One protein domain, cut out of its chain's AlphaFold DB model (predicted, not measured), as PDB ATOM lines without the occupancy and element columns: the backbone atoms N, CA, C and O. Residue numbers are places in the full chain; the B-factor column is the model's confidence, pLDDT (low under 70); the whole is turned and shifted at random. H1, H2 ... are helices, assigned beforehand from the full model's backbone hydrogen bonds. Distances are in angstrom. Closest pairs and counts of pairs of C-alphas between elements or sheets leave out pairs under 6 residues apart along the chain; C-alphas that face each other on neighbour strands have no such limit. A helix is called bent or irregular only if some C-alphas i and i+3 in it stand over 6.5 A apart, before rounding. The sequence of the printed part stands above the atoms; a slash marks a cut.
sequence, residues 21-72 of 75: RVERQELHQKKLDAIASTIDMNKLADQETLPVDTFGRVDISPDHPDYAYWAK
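This is residues 21 to 72 of the 75 residues of an uncharacterized protein of Salimicrobium halophilum (UniProt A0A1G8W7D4). A long, straight helical arm, H1, stands free at one end of an open, stretched chain; the one-turn helix H2 follows it closely, then a long stretch with no named element, residues 45 to 66, runs out, folds back near Phe 55 and leads to the short helix H3. No helix packs on another. The printed part has 52 residues with three named helices, in the order H1, H2, H3, and no named strand; its class is all helix, with 27 of the 52 residues in helices. The whole is extended, with a radius of gyration of the C-alphas of 17.1 A, and elongated, with spans of 49 by 27 by 21 A.

The printed part begins with H1, residues 21 to 38, which touches no helix. A tight link of 2 residues leads to H2, residues 41 to 44, and H1 and H2 are apart. Residues 21 to 48 stand free, of which 21 to 38 belong to H1 and 41 to 44 to H2. A long link of 22 residues leads from H2 to H3, residues 67 to 71. H2 and H3 are apart, and H1 and H3 are apart. Residues 63 to 69 stand free as well, of which 67 to 69 belong to H3. In H1 and H3 every pair of O of residue i and N of residue i+4 is within hydrogen-bond range; H2 is too short for such a pair, and its 1 pair of O of residue i and N of residue i+3 is within range.

H1 begins at Arg 21, with its C-alpha at (300.652, 211.303, 147.341), and ends at Thr 38, with its C-alpha at (278.947, 205.104, 161.012), a length of 26.4 A. It has 18 residues and is the longest helix. H2, Met 41 to Leu 44, measures 5.3 A from first to last C-alpha. H3, Tyr 67 to Ala 71, measures 6.0 A and ends with C-alpha 71 at (290.734, 197.535, 186.545). No helix is bent or irregular.

The two C-alphas farthest apart are those of Arg 21 and Asp 63, at 49.5 A, and the first and last printed C-alphas, those of Arg 21 and Lys 72, are 43.6 A apart. The printed part has no cut. The C-alphas of the long link, residues 45 to 66, lie 10 to 22 A from the mean of the C-alphas. The mean pLDDT of the printed part is 79.6, and residues 44 to 47 are under 70.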
ATOM      1  N   ARG A  21     300.783 210.830 145.952       78.44
ATOM      2  CA  ARG A  21     300.652 211.303 147.341       78.44
ATOM      3  C   ARG A  21     299.269 211.896 147.612       78.44
ATOM      4  O   ARG A  21     298.661 211.555 148.619       78.44
ATOM      5  N   VAL A  22     298.773 212.727 146.696       78.38
ATOM      6  CA  VAL A  22     297.439 213.339 146.797       78.38
ATOM      7  C   VAL A  22     296.358 212.261 146.729       78.38
ATOM      8  O   VAL A  22     295.442 212.261 147.543       78.38
ATOM      9  N   GLU A  23     296.500 211.282 145.834       77.56
ATOM     10  CA  GLU A  23     295.547 210.170 145.732       77.56
ATOM     11  C   GLU A  23     295.509 209.308 147.005       77.56
ATOM     12  O   GLU A  23     294.431 208.936 147.467       77.56
ATOM     13  N   ARG A  24     296.667 209.032 147.625       79.25
ATOM     14  CA  ARG A  24     296.724 208.319 148.913       79.25
ATOM     15  C   ARG A  24     296.037 209.092 150.035       79.25
ATOM     16  O   ARG A  24     295.307 208.485 150.812       79.25
ATOM     17  N   GLN A  25     296.255 210.403 150.111       84.38
ATOM     18  CA  GLN A  25     295.629 211.246 151.129       84.38
ATOM     19  C   GLN A  25     294.108 211.313 150.942       84.38
ATOM     20  O   GLN A  25     293.372 211.178 151.912       84.38
ATOM     21  N   GLU A  26     293.627 211.425 149.702       87.56
ATOM     22  CA  GLU A  26     292.192 211.407 149.394       87.56
ATOM     23  C   GLU A  26     291.538 210.062 149.731       87.56
ATOM     24  O   GLU A  26     290.429 210.032 150.261       87.56
ATOM     25  N   LEU A  27     292.210 208.940 149.459       87.62
ATOM     26  CA  LEU A  27     291.711 207.620 149.855       87.62
ATOM     27  C   LEU A  27     291.691 207.448 151.373       87.62
ATOM     28  O   LEU A  27     290.749 206.864 151.903       87.62
ATOM     29  N   HIS A  28     292.713 207.945 152.067       85.38
ATOM     30  CA  HIS A  28     292.756 207.920 153.523       85.38
ATOM     31  C   HIS A  28     291.629 208.767 154.121       85.38
ATOM     32  O   HIS A  28     290.893 208.278 154.971       85.38
ATOM     33  N   GLN A  29     291.422 209.980 153.604       88.88
ATOM     34  CA  GLN A  29     290.336 210.851 154.041       88.88
ATOM     35  C   GLN A  29     288.969 210.200 153.820       88.88
ATOM     36  O   GLN A  29     288.180 210.124 154.749       88.88
ATOM     37  N   LYS A  30     288.722 209.609 152.644       87.75
ATOM     38  CA  LYS A  30     287.466 208.887 152.372       87.75
ATOM     39  C   LYS A  30     287.207 207.737 153.341       87.75
ATOM     40  O   LYS A  30     286.056 207.471 153.670       87.75
ATOM     41  N   LYS A  31     288.256 207.030 153.771       89.88
ATOM     42  CA  LYS A  31     288.125 205.978 154.789       89.88
ATOM     43  C   LYS A  31     287.719 206.570 156.137       89.88
ATOM     44  O   LYS A  31     286.824 206.025 156.770       89.88
ATOM     45  N   LEU A  32     288.343 207.675 156.546       85.44
ATOM     46  CA  LEU A  32     287.986 208.373 157.783       85.44
ATOM     47  C   LEU A  32     286.551 208.904 157.738       85.44
ATOM     48  O   LEU A  32     285.808 208.694 158.689       85.44
ATOM     49  N   ASP A  33     286.136 209.499 156.620       87.12
ATOM     50  CA  ASP A  33     284.772 210.006 156.435       87.12
ATOM     51  C   ASP A  33     283.739 208.867 156.500       87.12
ATOM     52  O   ASP A  33     282.684 209.008 157.119       87.12
ATOM     53  N   ALA A  34     284.055 207.707 155.908       90.19
ATOM     54  CA  ALA A  34     283.196 206.531 155.985       90.19
ATOM     55  C   ALA A  34     283.050 206.035 157.433       90.19
ATOM     56  O   ALA A  34     281.932 205.778 157.870       90.19
ATOM     57  N   ILE A  35     284.144 205.967 158.198       82.38
ATOM     58  CA  ILE A  35     284.099 205.608 159.624       82.38
ATOM     59  C   ILE A  35     283.268 206.631 160.406       82.38
ATOM     60  O   ILE A  35     282.355 206.247 161.131       82.38
ATOM     61  N   ALA A  36     283.513 207.927 160.210       80.19
ATOM     62  CA  ALA A  36     282.785 208.992 160.893       80.19
ATOM     63  C   ALA A  36     281.270 208.914 160.647       80.19
ATOM     64  O   ALA A  36     280.489 209.102 161.572       80.19
ATOM     65  N   SER A  37     280.848 208.557 159.428       83.88
ATOM     66  CA  SER A  37     279.427 208.414 159.086       83.88
ATOM     67  C   SER A  37     278.725 207.243 159.787       83.88
ATOM     68  O   SER A  37     277.501 207.240 159.895       83.88
ATOM     69  N   THR A  38     279.485 206.253 160.265       84.19
ATOM     70  CA  THR A  38     278.947 205.104 161.012       84.19
ATOM     71  C   THR A  38     278.829 205.359 162.512       84.19
ATOM     72  O   THR A  38     278.138 204.611 163.203       84.19
ATOM     73  N   ILE A  39     279.486 206.403 163.026       79.75
ATOM     74  CA  ILE A  39     279.450 206.749 164.445       79.75
ATOM     75  C   ILE A  39     278.177 207.556 164.702       79.75
ATOM     76  O   ILE A  39     278.048 208.706 164.284       79.75
ATOM     77  N   ASP A  40     277.225 206.944 165.402       79.81
ATOM     78  CA  ASP A  40     276.018 207.629 165.858       79.81
ATOM     79  C   ASP A  40     276.351 208.520 167.059       79.81
ATOM     80  O   ASP A  40     276.326 208.085 168.212       79.81
ATOM     81  N   MET A  41     276.678 209.779 166.768       77.12
ATOM     82  CA  MET A  41     277.027 210.788 167.771       77.12
ATOM     83  C   MET A  41     275.904 211.038 168.788       77.12
ATOM     84  O   MET A  41     276.184 211.492 169.893       77.12
ATOM     85  N   ASN A  42     274.648 210.709 168.466       78.00
ATOM     86  CA  ASN A  42     273.536 210.898 169.399       78.00
ATOM     87  C   ASN A  42     273.601 209.921 170.577       78.00
ATOM     88  O   ASN A  42     273.121 210.242 171.656       78.00
ATOM     89  N   LYS A  43     274.248 208.759 170.410       71.75
ATOM     90  CA  LYS A  43     274.478 207.807 171.510       71.75
ATOM     91  C   LYS A  43     275.504 208.302 172.528       71.75
ATOM     92  O   LYS A  43     275.585 207.747 173.616       71.75
ATOM     93  N   LEU A  44     276.292 209.315 172.167       66.88
ATOM     94  CA  LEU A  44     277.279 209.939 173.046       66.88
ATOM     95  C   LEU A  44     276.706 211.131 173.824       66.88
ATOM     96  O   LEU A  44     277.351 211.592 174.759       66.88
ATOM     97  N   ALA A  45     275.522 211.639 173.459       65.44
ATOM     98  CA  ALA A  45     274.949 212.846 174.062       65.44
ATOM     99  C   ALA A  45     274.569 212.671 175.542       65.44
ATOM    100  O   ALA A  45     274.612 213.637 176.298       65.44
ATOM    101  N   ASP A  46     274.251 211.441 175.950       66.00
ATOM    102  CA  ASP A  46     273.825 211.117 177.315       66.00
ATOM    103  C   ASP A  46     274.977 210.599 178.194       66.00
ATOM    104  O   ASP A  46     274.743 210.148 179.315       66.00
ATOM    105  N   GLN A  47     276.222 210.621 177.698       66.88
ATOM    106  CA  GLN A  47     277.371 210.107 178.440       66.88
ATOM    107  C   GLN A  47     278.177 211.235 179.074       66.88
ATOM    108  O   GLN A  47     278.650 212.155 178.407       66.88
ATOM    109  N   GLU A  48     278.352 211.140 180.388       71.00
ATOM    110  CA  GLU A  48     279.233 212.016 181.144       71.00
ATOM    111  C   GLU A  48     280.684 211.770 180.706       71.00
ATOM    112  O   GLU A  48     281.201 210.654 180.779       71.00
ATOM    113  N   THR A  49     281.344 212.805 180.180       73.69
ATOM    114  CA  THR A  49     282.745 212.700 179.766       73.69
ATOM    115  C   THR A  49     283.626 212.629 181.000       73.69
ATOM    116  O   THR A  49     283.654 213.577 181.789       73.69
ATOM    117  N   LEU A  50     284.380 211.541 181.148       75.12
ATOM    118  CA  LEU A  50     285.308 211.407 182.263       75.12
ATOM    119  C   LEU A  50     286.464 212.417 182.131       75.12
ATOM    120  O   LEU A  50     286.992 212.608 181.029       75.12
ATOM    121  N   PRO A  51     286.868 213.071 183.232       77.62
ATOM    122  CA  PRO A  51     287.982 214.004 183.220       77.62
ATOM    123  C   PRO A  51     289.292 213.275 182.904       77.62
ATOM    124  O   PRO A  51     289.562 212.184 183.407       77.62
ATOM    125  N   VAL A  52     290.113 213.907 182.066       84.06
ATOM    126  CA  VAL A  52     291.406 213.382 181.612       84.06
ATOM    127  C   VAL A  52     292.536 214.285 182.098       84.06
ATOM    128  O   VAL A  52     292.405 215.511 182.070       84.06
ATOM    129  N   ASP A  53     293.653 213.694 182.525       83.44
ATOM    130  CA  ASP A  53     294.853 214.435 182.920       83.44
ATOM    131  C   ASP A  53     295.673 214.929 181.705       83.44
ATOM    132  O   ASP A  53     295.363 214.658 180.542       83.44
ATOM    133  N   THR A  54     296.773 215.646 181.960       88.44
ATOM    134  CA  THR A  54     297.674 216.158 180.907       88.44
ATOM    135  C   THR A  54     298.349 215.068 180.072       88.44
ATOM    136  O   THR A  54     298.935 215.364 179.032       88.44
ATOM    137  N   PHE A  55     298.315 213.821 180.538       85.38
ATOM    138  CA  PHE A  55     298.890 212.650 179.886       85.38
ATOM    139  C   PHE A  55     297.822 211.764 179.231       85.38
ATOM    140  O   PHE A  55     298.170 210.720 178.681       85.38
ATOM    141  N   GLY A  56     296.548 212.166 179.262       79.69
ATOM    142  CA  GLY A  56     295.442 211.392 178.708       79.69
ATOM    143  C   GLY A  56     295.011 210.208 179.577       79.69
ATOM    144  O   GLY A  56     294.357 209.301 179.068       79.69
ATOM    145  N   ARG A  57     295.363 210.190 180.867       82.88
ATOM    146  CA  ARG A  57     294.874 209.194 181.828       82.88
ATOM    147  C   ARG A  57     293.530 209.637 182.382       82.88
ATOM    148  O   ARG A  57     293.347 210.807 182.719       82.88
ATOM    149  N   VAL A  58     292.616 208.685 182.491       79.12
ATOM    150  CA  VAL A  58     291.303 208.882 183.102       79.12
ATOM    151  C   VAL A  58     291.402 208.461 184.563       79.12
ATOM    152  O   VAL A  58     291.835 207.343 184.843       79.12
ATOM    153  N   ASP A  59     291.022 209.345 185.483       76.81
ATOM    154  CA  ASP A  59     290.886 208.993 186.897       76.81
ATOM    155  C   ASP A  59     289.480 208.429 187.122       76.81
ATOM    156  O   ASP A  59     288.483 209.150 187.037       76.81
ATOM    157  N   ILE A  60     289.391 207.112 187.300       75.75
ATOM    158  CA  ILE A  60     288.119 206.394 187.396       75.75
ATOM    159  C   ILE A  60     287.919 206.011 188.861       75.75
ATOM    160  O   ILE A  60     288.719 205.260 189.424       75.75
ATOM    161  N   SER A  61     286.843 206.500 189.477       77.88
ATOM    162  CA  SER A  61     286.502 206.122 190.851       77.88
ATOM    163  C   SER A  61     286.196 204.618 190.950       77.88
ATOM    164  O   SER A  61     285.513 204.093 190.064       77.88
ATOM    165  N   PRO A  62     286.596 203.933 192.041       81.25
ATOM    166  CA  PRO A  62     286.167 202.565 192.344       81.25
ATOM    167  C   PRO A  62     284.646 202.376 192.390       81.25
ATOM    168  O   PRO A  62     284.159 201.268 192.177       81.25
ATOM    169  N   ASP A  63     283.903 203.454 192.650       81.12
ATOM    170  CA  ASP A  63     282.438 203.456 192.700       81.12
ATOM    171  C   ASP A  63     281.786 203.505 191.304       81.12
ATOM    172  O   ASP A  63     280.564 203.404 191.184       81.12
ATOM    173  N   HIS A  64     282.572 203.685 190.233       79.56
ATOM    174  CA  HIS A  64     282.048 203.717 188.870       79.56
ATOM    175  C   HIS A  64     281.526 202.321 188.474       79.56
ATOM    176  O   HIS A  64     282.240 201.335 188.670       79.56
ATOM    177  N   PRO A  65     280.324 202.203 187.872       80.88
ATOM    178  CA  PRO A  65     279.719 200.909 187.531       80.88
ATOM    179  C   PRO A  65     280.624 200.029 186.661       80.88
ATOM    180  O   PRO A  65     280.636 198.810 186.816       80.88
ATOM    181  N   ASP A  66     281.437 200.656 185.808       76.88
ATOM    182  CA  ASP A  66     282.352 199.951 184.908       76.88
ATOM    183  C   ASP A  66     283.789 199.799 185.433       76.88
ATOM    184  O   ASP A  66     284.641 199.250 184.736       76.88
ATOM    185  N   TYR A  67     284.083 200.243 186.661       80.38
ATOM    186  CA  TYR A  67     285.440 200.203 187.225       80.38
ATOM    187  C   TYR A  67     286.055 198.796 187.168       80.38
ATOM    188  O   TYR A  67     287.212 198.622 186.790       80.38
ATOM    189  N   ALA A  68     285.254 197.768 187.462       78.00
ATOM    190  CA  ALA A  68     285.697 196.377 187.454       78.00
ATOM    191  C   ALA A  68     286.077 195.848 186.059       78.00
ATOM    192  O   ALA A  68     286.875 194.919 185.982       78.00
ATOM    193  N   TYR A  69     285.522 196.403 184.975       77.81
ATOM    194  CA  TYR A  69     285.871 195.998 183.609       77.81
ATOM    195  C   TYR A  69     287.203 196.589 183.149       77.81
ATOM    196  O   TYR A  69     287.857 196.014 182.287       77.81
ATOM    197  N   TRP A  70     287.595 197.737 183.702       75.38
ATOM    198  CA  TRP A  70     288.828 198.430 183.327       75.38
ATOM    199  C   TRP A  70     289.997 198.132 184.265       75.38
ATOM    200  O   TRP A  70     291.143 198.200 183.836       75.38
ATOM    201  N   ALA A  71     289.718 197.816 185.532       75.50
ATOM    202  CA  ALA A  71     290.734 197.535 186.545       75.50
ATOM    203  C   ALA A  71     291.092 196.046 186.679       75.50
ATOM    204  O   ALA A  71     292.054 195.716 187.371       75.50
ATOM    205  N   LYS A  72     290.317 195.138 186.072       72.62
ATOM    206  CA  LYS A  72     290.685 193.721 186.020       72.62
ATOM    207  C   LYS A  72     291.596 193.480 184.826       72.62
ATOM    208  O   LYS A  72     291.124 193.440 183.694       72.62
TER     209      LYS A  72